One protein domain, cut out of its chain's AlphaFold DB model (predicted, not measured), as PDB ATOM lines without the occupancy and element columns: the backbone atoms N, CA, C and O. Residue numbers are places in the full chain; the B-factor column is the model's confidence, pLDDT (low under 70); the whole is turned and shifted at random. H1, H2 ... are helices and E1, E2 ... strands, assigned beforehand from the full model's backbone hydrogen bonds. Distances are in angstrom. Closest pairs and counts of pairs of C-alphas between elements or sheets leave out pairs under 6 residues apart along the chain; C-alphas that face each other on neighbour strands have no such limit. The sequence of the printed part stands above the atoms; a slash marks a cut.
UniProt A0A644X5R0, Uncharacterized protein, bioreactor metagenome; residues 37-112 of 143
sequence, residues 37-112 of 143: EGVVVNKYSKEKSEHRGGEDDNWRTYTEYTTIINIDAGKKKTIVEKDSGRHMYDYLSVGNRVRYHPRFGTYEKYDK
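What this domain is: This is residues 37 to 112 of the 143 residues of an uncharacterized protein of bioreactor metagenome (UniProt A0A644X5R0). A single antiparallel sheet is twisted and curled like part of a barrel, with the long hairpin of E1 and E2 making the length of the domain and E3 alongside part of E2. At the other end from the turn of that hairpin, E1 bends and the small hairpin of E4 and E5 pairs with its first residues, while the short helix H1 packs on the sheet over E3. The printed part has 76 residues with five named strands and one named helix, in the order E1 E2 E3 H1 E4 E5, and the sheet's order is E3, E2, E1, E4, E5. The class is mostly strand, and the whole is loose, with a radius of gyration of the C-alphas of 15.1 A and spans of 49 by 25 by 25 A, only just elongated.

Where its parts are: E1, residues 37 to 51, begins with C-alpha 37 at (-36.207, 52.750, 9.342), runs 35.3 A and bends by 80 degrees at residue 41. E2, residues 59 to 71, runs 35.6 A from C-alpha 59 at (-56.442, 26.404, 26.359). E3 is residues 76 to 82, 19.6 A long. H1 is residues 87 to 91. E4 is residues 97 to 101. E5 is residues 106 to 109, and its C-alpha 109 is at (-33.251, 44.554, 4.993).

How they stand to each other: E1 and E2 are a hairpin, antiparallel, with 166 degrees between their directions; N 48 and O 62 are 2.8 A apart, within hydrogen-bond range. E2 and E3 are also a hairpin, with N 67 and O 79 at 2.9 A. E1, E2 and E3 make a meander, each strand the antiparallel neighbour of the one before. H1 is on the sheet and over E3, at a height of 6.5 A over the sheet; the closest C-alphas of E3 and H1 are those of Glu 81 and Tyr 89, 7.4 A apart. The O i to N i+4 pair of H1 is within hydrogen-bond range. E4 is the antiparallel neighbour of E1, with N 38 and O 98 at 3.0 A. E4 and E5 are a hairpin, with N 99 and O 108 at 2.8 A. E3 and E5 are the edge strands, and they are apart.

The domain as a whole: The two C-alphas farthest apart, those of Glu 55 and Asp 111, are 50.9 A apart. The printed part has no cut and no long link; the link E1 to E2, 7 residues, is short, and the other links are tight. The mean pLDDT of the printed part is 92.1, and residues 53 to 57 are under 70.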
ATOM      1  N   GLU A  37     -37.449  53.502   9.402       95.50
ATOM      2  CA  GLU A  37     -36.207  52.750   9.342       95.50
ATOM      3  C   GLU A  37     -35.697  52.509  10.755       95.50
ATOM      4  O   GLU A  37     -36.025  53.250  11.683       95.50
ATOM      5  N   GLY A  38     -34.921  51.449  10.931       96.56
ATOM      6  CA  GLY A  38     -34.373  51.119  12.234       96.56
ATOM      7  C   GLY A  38     -33.369  49.986  12.187       96.56
ATOM      8  O   GLY A  38     -33.062  49.438  11.127       96.56
ATOM      9  N   VAL A  39     -32.858  49.634  13.359       97.75
ATOM     10  CA  VAL A  39     -31.889  48.552  13.547       97.75
ATOM     11  C   VAL A  39     -32.471  47.519  14.497       97.75
ATOM     12  O   VAL A  39     -33.024  47.866  15.541       97.75
ATOM     13  N   VAL A  40     -32.351  46.241  14.148       98.12
ATOM     14  CA  VAL A  40     -32.721  45.143  15.047       98.12
ATOM     15  C   VAL A  40     -31.770  45.153  16.240       98.12
ATOM     16  O   VAL A  40     -30.570  44.948  16.077       98.12
ATOM     17  N   VAL A  41     -32.294  45.384  17.440       98.00
ATOM     18  CA  VAL A  41     -31.487  45.500  18.669       98.00
ATOM     19  C   VAL A  41     -31.617  44.296  19.588       98.00
ATOM     20  O   VAL A  41     -30.741  44.073  20.415       98.00
ATOM     21  N   ASN A  42     -32.702  43.529  19.479       98.12
ATOM     22  CA  ASN A  42     -32.910  42.352  20.314       98.12
ATOM     23  C   ASN A  42     -33.890  41.371  19.663       98.12
ATOM     24  O   ASN A  42     -34.744  41.772  18.869       98.12
ATOM     25  N   LYS A  43     -33.781  40.098  20.037       98.31
ATOM     26  CA  LYS A  43     -34.668  39.008  19.645       98.31
ATOM     27  C   LYS A  43     -34.819  38.033  20.808       98.31
ATOM     28  O   LYS A  43     -33.830  37.694  21.447       98.31
ATOM     29  N   TYR A  44     -36.034  37.569  21.066       98.06
ATOM     30  CA  TYR A  44     -36.291  36.536  22.067       98.06
ATOM     31  C   TYR A  44     -37.550  35.741  21.731       98.06
ATOM     32  O   TYR A  44     -38.397  36.196  20.962       98.06
ATOM     33  N   SER A  45     -37.691  34.569  22.345       97.62
ATOM     34  CA  SER A  45     -38.887  33.734  22.258       97.62
ATOM     35  C   SER A  45     -39.439  33.425  23.645       97.62
ATOM     36  O   SER A  45     -38.672  33.270  24.595       97.62
ATOM     37  N   LYS A  46     -40.762  33.324  23.771       97.12
ATOM     38  CA  LYS A  46     -41.436  32.961  25.022       97.12
ATOM     39  C   LYS A  46     -42.653  32.086  24.738       97.12
ATOM     40  O   LYS A  46     -43.430  32.391  23.839       97.12
ATOM     41  N   GLU A  47     -42.838  31.038  25.529       96.56
ATOM     42  CA  GLU A  47     -44.063  30.240  25.504       96.56
ATOM     43  C   GLU A  47     -45.212  30.996  26.194       96.56
ATOM     44  O   GLU A  47     -45.025  31.639  27.233       96.56
ATOM     45  N   LYS A  48     -46.398  30.965  25.586       94.25
ATOM     46  CA  LYS A  48     -47.620  31.591  26.095       94.25
ATOM     47  C   LYS A  48     -48.793  30.633  25.960       94.25
ATOM     48  O   LYS A  48     -48.835  29.829  25.034       94.25
ATOM     49  N   SER A  49     -49.780  30.803  26.828       89.81
ATOM     50  CA  SER A  49     -51.060  30.104  26.746       89.81
ATOM     51  C   SER A  49     -52.187  31.128  26.626       89.81
ATOM     52  O   SER A  49     -52.189  32.134  27.335       89.81
ATOM     53  N   GLU A  50     -53.120  30.906  25.701       87.06
ATOM     54  CA  GLU A  50     -54.329  31.722  25.538       87.06
ATOM     55  C   GLU A  50     -55.582  30.864  25.728       87.06
ATOM     56  O   GLU A  50     -55.671  29.751  25.204       87.06
ATOM     57  N   HIS A  51     -56.544  31.399  26.477       83.94
ATOM     58  CA  HIS A  51     -57.871  30.816  26.633       83.94
ATOM     59  C   HIS A  51     -58.740  31.263  25.453       83.94
ATOM     60  O   HIS A  51     -58.833  32.462  25.174       83.94
ATOM     61  N   ARG A  52     -59.350  30.317  24.733       76.69
ATOM     62  CA  ARG A  52     -60.092  30.621  23.496       76.69
ATOM     63  C   ARG A  52     -61.577  30.916  23.688       76.69
ATOM     64  O   ARG A  52     -62.186  31.421  22.751       76.69
ATOM     65  N   GLY A  53     -62.113  30.696  24.887       66.75
ATOM     66  CA  GLY A  53     -63.526  30.897  25.202       66.75
ATOM     67  C   GLY A  53     -64.413  29.818  24.574       66.75
ATOM     68  O   GLY A  53     -64.199  29.398  23.437       66.75
ATOM     69  N   GLY A  54     -65.406  29.360  25.332       68.44
ATOM     70  CA  GLY A  54     -66.323  28.274  24.982       68.44
ATOM     71  C   GLY A  54     -66.896  27.635  26.250       68.44
ATOM     72  O   GLY A  54     -66.440  27.957  27.344       68.44
ATOM     73  N   GLU A  55     -67.899  26.761  26.115       66.00
ATOM     74  CA  GLU A  55     -68.414  25.962  27.246       66.00
ATOM     75  C   GLU A  55     -67.358  24.980  27.790       66.00
ATOM     76  O   GLU A  55     -67.389  24.648  28.972       66.00
ATOM     77  N   ASP A  56     -66.378  24.602  26.960       67.38
ATOM     78  CA  ASP A  56     -65.210  23.811  27.347       67.38
ATOM     79  C   ASP A  56     -63.972  24.692  27.579       67.38
ATOM     80  O   ASP A  56     -63.684  25.615  26.809       67.38
ATOM     81  N   ASP A  57     -63.194  24.354  28.609       65.12
ATOM     82  CA  ASP A  57     -61.957  25.033  29.020       65.12
ATOM     83  C   ASP A  57     -60.818  24.789  28.001       65.12
ATOM     84  O   ASP A  57     -59.890  24.005  28.209       65.12
ATOM     85  N   ASN A  58     -60.919  25.421  26.827       76.62
ATOM     86  CA  ASN A  58     -60.010  25.200  25.704       76.62
ATOM     87  C   ASN A  58     -58.827  26.181  25.736       76.62
ATOM     88  O   ASN A  58     -58.889  27.311  25.230       76.62
ATOM     89  N   TRP A  59     -57.728  25.716  26.327       81.75
ATOM     90  CA  TRP A  59     -56.442  26.404  26.359       81.75
ATOM     91  C   TRP A  59     -55.551  25.990  25.188       81.75
ATOM     92  O   TRP A  59     -55.350  24.805  24.927       81.75
ATOM     93  N   ARG A  60     -54.936  26.971  24.515       87.88
ATOM     94  CA  ARG A  60     -53.871  26.722  23.533       87.88
ATOM     95  C   ARG A  60     -52.552  27.303  24.009       87.88
ATOM     96  O   ARG A  60     -52.452  28.509  24.222       87.88
ATOM     97  N   THR A  61     -51.520  26.467  24.039       92.50
ATOM     98  CA  THR A  61     -50.124  26.897  24.176       92.50
ATOM     99  C   THR A  61     -49.506  27.168  22.802       92.50
ATOM    100  O   THR A  61     -49.754  26.434  21.843       92.50
ATOM    101  N   TYR A  62     -48.730  28.244  22.694       94.00
ATOM    102  CA  TYR A  62     -47.981  28.632  21.499       94.00
ATOM    103  C   TYR A  62     -46.667  29.318  21.880       94.00
ATOM    104  O   TYR A  62     -46.539  29.919  22.947       94.00
ATOM    105  N   THR A  63     -45.682  29.268  20.984       97.12
ATOM    106  CA  THR A  63     -44.433  30.022  21.155       97.12
ATOM    107  C   THR A  63     -44.527  31.355  20.431       97.12
ATOM    108  O   THR A  63     -44.797  31.403  19.232       97.12
ATOM    109  N   GLU A  64     -44.271  32.444  21.146       97.75
ATOM    110  CA  GLU A  64     -44.174  33.786  20.589       97.75
ATOM    111  C   GLU A  64     -42.711  34.150  20.329       97.75
ATOM    112  O   GLU A  64     -41.879  34.097  21.234       97.75
ATOM    113  N   TYR A  65     -42.407  34.553  19.101       98.38
ATOM    114  CA  TYR A  65     -41.102  35.023  18.654       98.38
ATOM    115  C   TYR A  65     -41.154  36.534  18.475       98.38
ATOM    116  O   TYR A  65     -41.962  37.059  17.708       98.38
ATOM    117  N   THR A  66     -40.295  37.244  19.198       98.25
ATOM    118  CA  THR A  66     -40.276  38.704  19.226       98.25
ATOM    119  C   THR A  66     -38.972  39.242  18.661       98.25
ATOM    120  O   THR A  66     -37.892  38.891  19.132       98.25
ATOM    121  N   THR A  67     -39.072  40.155  17.694       98.50
ATOM    122  CA  THR A  67     -37.946  40.946  17.178       98.50
ATOM    123  C   THR A  67     -38.154  42.417  17.527       98.50
ATOM    124  O   THR A  67     -39.173  43.002  17.159       98.50
ATOM    125  N   ILE A  68     -37.193  43.027  18.224       98.00
ATOM    126  CA  ILE A  68     -37.217  44.444  18.608       98.00
ATOM    127  C   ILE A  68     -36.345  45.247  17.649       98.00
ATOM    128  O   ILE A  68     -35.148  44.990  17.506       98.00
ATOM    129  N   ILE A  69     -36.941  46.280  17.063       98.12
ATOM    130  CA  ILE A  69     -36.291  47.232  16.173       98.12
ATOM    131  C   ILE A  69     -36.275  48.598  16.852       98.12
ATOM    132  O   ILE A  69     -37.319  49.119  17.245       98.12
ATOM    133  N   ASN A  70     -35.089  49.179  16.996       97.56
ATOM    134  CA  ASN A  70     -34.934  50.555  17.441       97.56
ATOM    135  C   ASN A  70     -35.020  51.478  16.225       97.56
ATOM    136  O   ASN A  70     -34.273  51.289  15.264       97.56
ATOM    137  N   ILE A  71     -35.936  52.438  16.267       93.69
ATOM    138  CA  ILE A  71     -36.095  53.479  15.246       93.69
ATOM    139  C   ILE A  71     -35.578  54.813  15.805       93.69
ATOM    140  O   ILE A  71     -35.254  54.917  16.993       93.69
ATOM    141  N   ASP A  72     -35.502  55.838  14.959       82.44
ATOM    142  CA  ASP A  72     -34.988  57.155  15.348       82.44
ATOM    143  C   ASP A  72     -35.660  57.711  16.621       82.44
ATOM    144  O   ASP A  72     -36.839  57.464  16.909       82.44
ATOM    145  N   ALA A  73     -34.881  58.469  17.400       78.81
ATOM    146  CA  ALA A  73     -35.259  59.020  18.706       78.81
ATOM    147  C   ALA A  73     -35.603  57.973  19.794       78.81
ATOM    148  O   ALA A  73     -36.336  58.273  20.735       78.81
ATOM    149  N   GLY A  74     -35.084  56.743  19.685       76.69
ATOM    150  CA  GLY A  74     -35.172  55.722  20.742       76.69
ATOM    151  C   GLY A  74     -36.535  55.032  20.863       76.69
ATOM    152  O   GLY A  74     -36.762  54.255  21.795       76.69
ATOM    153  N   LYS A  75     -37.458  55.297  19.930       91.38
ATOM    154  CA  LYS A  75     -38.726  54.567  19.848       91.38
ATOM    155  C   LYS A  75     -38.447  53.129  19.404       91.38
ATOM    156  O   LYS A  75     -37.587  52.875  18.568       91.38
ATOM    157  N   LYS A  76     -39.210  52.175  19.936       94.94
ATOM    158  CA  LYS A  76     -39.093  50.757  19.573       94.94
ATOM    159  C   LYS A  76     -40.306  50.302  18.768       94.94
ATOM    160  O   LYS A  76     -41.442  50.676  19.065       94.94
ATOM    161  N   LYS A  77     -40.055  49.488  17.748       95.56
ATOM    162  CA  LYS A  77     -41.049  48.733  16.983       95.56
ATOM    163  C   LYS A  77     -40.825  47.250  17.232       95.56
ATOM    164  O   LYS A  77     -39.683  46.807  17.336       95.56
ATOM    165  N   THR A  78     -41.911  46.496  17.318       96.38
ATOM    166  CA  THR A  78     -41.867  45.078  17.670       96.38
ATOM    167  C   THR A  78     -42.550  44.267  16.584       96.38
ATOM    168  O   THR A  78     -43.683  44.570  16.213       96.38
ATOM    169  N   ILE A  79     -41.865  43.237  16.094       96.62
ATOM    170  CA  ILE A  79     -42.457  42.185  15.269       96.62
ATOM    171  C   ILE A  79     -42.750  41.015  16.197       96.62
ATOM    172  O   ILE A  79     -41.845  40.553  16.893       96.62
ATOM    173  N   VAL A  80     -44.003  40.570  16.211       97.00
ATOM    174  CA  VAL A  80     -44.461  39.432  17.007       97.00
ATOM    175  C   VAL A  80     -45.001  38.377  16.052       97.00
ATOM    176  O   VAL A  80     -45.975  38.621  15.344       97.00
ATOM    177  N   GLU A  81     -44.363  37.216  16.035       96.88
ATOM    178  CA  GLU A  81     -44.759  36.057  15.237       96.88
ATOM    179  C   GLU A  81     -45.032  34.865  16.162       96.88
ATOM    180  O   GLU A  81     -44.492  34.792  17.266       96.88
ATOM    181  N   LYS A  82     -45.892  33.934  15.740       96.44
ATOM    182  CA  LYS A  82     -46.291  32.773  16.549       96.44
ATOM    183  C   LYS A  82     -45.950  31.467  15.832       96.44
ATOM    184  O   LYS A  82     -46.164  31.353  14.624       96.44
ATOM    185  N   ASP A  83     -45.483  30.482  16.592       94.88
ATOM    186  CA  ASP A  83     -45.231  29.105  16.151       94.88
ATOM    187  C   ASP A  83     -44.397  29.028  14.853       94.88
ATOM    188  O   ASP A  83     -43.289  29.563  14.782       94.88
ATOM    189  N   SER A  84     -44.914  28.359  13.818       94.00
ATOM    190  CA  SER A  84     -44.255  28.194  12.517       94.00
ATOM    191  C   SER A  84     -44.246  29.463  11.659       94.00
ATOM    192  O   SER A  84     -43.497  29.531  10.687       94.00
ATOM    193  N   GLY A  85     -45.019  30.490  12.024       94.44
ATOM    194  CA  GLY A  85     -45.100  31.770  11.314       94.44
ATOM    195  C   GLY A  85     -43.944  32.733  11.598       94.44
ATOM    196  O   GLY A  85     -44.090  33.923  11.354       94.44
ATOM    197  N   ARG A  86     -42.817  32.250  12.134       95.88
ATOM    198  CA  ARG A  86     -41.650  33.028  12.607       95.88
ATOM    199  C   ARG A  86     -40.681  33.475  11.501       95.88
ATOM    200  O   ARG A  86     -39.464  33.492  11.676       95.88
ATOM    201  N   HIS A  87     -41.207  33.781  10.321       94.69
ATOM    202  CA  HIS A  87     -40.414  33.990   9.112       94.69
ATOM    203  C   HIS A  87     -39.463  35.186   9.209       94.69
ATOM    204  O   HIS A  87     -38.317  35.094   8.763       94.69
ATOM    205  N   MET A  88     -39.916  36.307   9.779       95.50
ATOM    206  CA  MET A  88     -39.081  37.494   9.969       95.50
ATOM    207  C   MET A  88     -38.119  37.317  11.135       95.50
ATOM    208  O   MET A  88     -36.981  37.776  11.049       95.50
ATOM    209  N   TYR A  89     -38.539  36.623  12.193       97.44
ATOM    210  CA  TYR A  89     -37.655  36.240  13.280       97.44
ATOM    211  C   TYR A  89     -36.488  35.403  12.753       97.44
ATOM    212  O   TYR A  89     -35.350  35.728  13.054       97.44
ATOM    213  N   ASP A  90     -36.711  34.390  11.923       96.25
ATOM    214  CA  ASP A  90     -35.614  33.559  11.408       96.25
ATOM    215  C   ASP A  90     -34.741  34.312  10.380       96.25
ATOM    216  O   ASP A  90     -33.532  34.092  10.306       96.25
ATOM    217  N   TYR A  91     -35.326  35.242   9.619       96.12
ATOM    218  CA  TYR A  91     -34.630  36.004   8.575       96.12
ATOM    219  C   TYR A  91     -33.776  37.169   9.104       96.12
ATOM    220  O   TYR A  91     -32.698  37.448   8.576       96.12
ATOM    221  N   LEU A  92     -34.242  37.875  10.137       96.88
ATOM    222  CA  LEU A  92     -33.574  39.062  10.667       96.88
ATOM    223  C   LEU A  92     -32.585  38.705  11.778       96.88
ATOM    224  O   LEU A  92     -32.885  37.947  12.697       96.88
ATOM    225  N   SER A  93     -31.407  39.319  11.744       97.19
ATOM    226  CA  SER A  93     -30.386  39.217  12.790       97.19
ATOM    227  C   SER A  93     -30.222  40.534  13.542       97.19
ATOM    228  O   SER A  93     -30.449  41.609  12.984       97.19
ATOM    229  N   VAL A  94     -29.791  40.460  14.805       98.06
ATOM    230  CA  VAL A  94     -29.393  41.651  15.573       98.06
ATOM    231  C   VAL A  94     -28.301  42.404  14.805       98.06
ATOM    232  O   VAL A  94     -27.405  41.794  14.225       98.06
ATOM    233  N   GLY A  95     -28.422  43.730  14.745       97.38
ATOM    234  CA  GLY A  95     -27.570  44.613  13.948       97.38
ATOM    235  C   GLY A  95     -28.049  44.838  12.511       97.38
ATOM    236  O   GLY A  95     -27.537  45.728  11.836       97.38
ATOM    237  N   ASN A  96     -29.044  44.097  12.012       97.62
ATOM    238  CA  ASN A  96     -29.597  44.368  10.685       97.62
ATOM    239  C   ASN A  96     -30.339  45.706  10.664       97.62
ATOM    240  O   ASN A  96     -31.259  45.929  11.452       97.62
ATOM    241  N   ARG A  97     -29.965  46.572   9.717       97.12
ATOM    242  CA  ARG A  97     -30.729  47.772   9.378       97.12
ATOM    243  C   ARG A  97     -31.889  47.377   8.470       97.12
ATOM    244  O   ARG A  97     -31.688  46.660   7.487       97.12
ATOM    245  N   VAL A  98     -33.087  47.844   8.795       96.88
ATOM    246  CA  VAL A  98     -34.327  47.512   8.088       96.88
ATOM    247  C   VAL A  98     -35.153  48.762   7.789       96.88
ATOM    248  O   VAL A  98     -35.088  49.751   8.519       96.88
ATOM    249  N   ARG A  99     -35.954  48.696   6.727       95.62
ATOM    250  CA  ARG A  99     -36.992  49.662   6.358       95.62
ATOM    251  C   ARG A  99     -38.344  48.958   6.358       95.62
ATOM    252  O   ARG A  99     -38.481  47.876   5.792       95.62
ATOM    253  N   TYR A 100     -39.345  49.571   6.972       94.94
ATOM    254  CA  TYR A 100     -40.719  49.084   6.934       94.94
ATOM    255  C   TYR A 100     -41.531  49.786   5.849       94.94
ATOM    256  O   TYR A 100     -41.540  51.017   5.763       94.94
ATOM    257  N   HIS A 101     -42.259  48.986   5.070       93.19
ATOM    258  CA  HIS A 101     -43.147  49.436   4.004       93.19
ATOM    259  C   HIS A 101     -44.612  49.298   4.441       93.19
ATOM    260  O   HIS A 101     -45.213  48.240   4.241       93.19
ATOM    261  N   PRO A 102     -45.239  50.347   5.005       90.75
ATOM    262  CA  PRO A 102     -46.569  50.263   5.616       90.75
ATOM    263  C   PRO A 102     -47.672  49.877   4.631       90.75
ATOM    264  O   PRO A 102     -48.633  49.221   5.015       90.75
ATOM    265  N   ARG A 103     -47.523  50.235   3.349       88.38
ATOM    266  CA  ARG A 103     -48.495  49.878   2.306       88.38
ATOM    267  C   ARG A 103     -48.576  48.370   2.057       88.38
ATOM    268  O   ARG A 103     -49.630  47.891   1.657       88.38
ATOM    269  N   PHE A 104     -47.481  47.645   2.284       90.12
ATOM    270  CA  PHE A 104     -47.405  46.197   2.078       90.12
ATOM    271  C   PHE A 104     -47.294  45.409   3.388       90.12
ATOM    272  O   PHE A 104     -47.468  44.196   3.396       90.12
ATOM    273  N   GLY A 105     -46.996  46.085   4.499       91.06
ATOM    274  CA  GLY A 105     -46.735  45.448   5.783       91.06
ATOM    275  C   GLY A 105     -45.432  44.644   5.817       91.06
ATOM    276  O   GLY A 105     -45.300  43.764   6.662       91.06
ATOM    277  N   THR A 106     -44.481  44.918   4.917       93.81
ATOM    278  CA  THR A 106     -43.234  44.148   4.787       93.81
ATOM    279  C   THR A 106     -42.027  44.876   5.370       93.81
ATOM    280  O   THR A 106     -42.004  46.104   5.496       93.81
ATOM    281  N   TYR A 107     -41.002  44.093   5.702       95.00
ATOM    282  CA  TYR A 107     -39.714  44.574   6.189       95.00
ATOM    283  C   TYR A 107     -38.641  44.290   5.142       95.00
ATOM    284  O   TYR A 107     -38.417  43.147   4.750       95.00
ATOM    285  N   GLU A 108     -37.958  45.339   4.710       95.00
ATOM    286  CA  GLU A 108     -36.828  45.267   3.801       95.00
ATOM    287  C   GLU A 108     -35.528  45.409   4.591       95.00
ATOM    288  O   GLU A 108     -35.346  46.373   5.330       95.00
ATOM    289  N   LYS A 109     -34.602  44.469   4.426       95.81
ATOM    290  CA  LYS A 109     -33.251  44.554   4.993       95.81
ATOM    291  C   LYS A 109     -32.350  45.377   4.073       95.81
ATOM    292  O   LYS A 109     -32.446  45.226   2.865       95.81
ATOM    293  N   TYR A 110     -31.472  46.216   4.611       95.31
ATOM    294  CA  TYR A 110     -30.563  47.025   3.787       95.31
ATOM    295  C   TYR A 110     -29.434  46.203   3.164       95.31
ATOM    296  O   TYR A 110     -29.343  46.107   1.948       95.31
ATOM    297  N   ASP A 111     -28.596  45.592   3.997       94.94
ATOM    298  CA  ASP A 111     -27.516  44.718   3.543       94.94
ATOM    299  C   ASP A 111     -28.036  43.287   3.417       94.94
ATOM    300  O   ASP A 111     -28.395  42.677   4.419       94.94
ATOM    301  N   LYS A 112     -28.068  42.752   2.198       94.44
ATOM    302  CA  LYS A 112     -28.478  41.369   1.907       94.44
ATOM    303  C   LYS A 112     -27.326  40.533   1.350       94.44
ATOM    304  O   LYS A 112     -27.547  39.432   0.860       94.44
TER     305      LYS A 112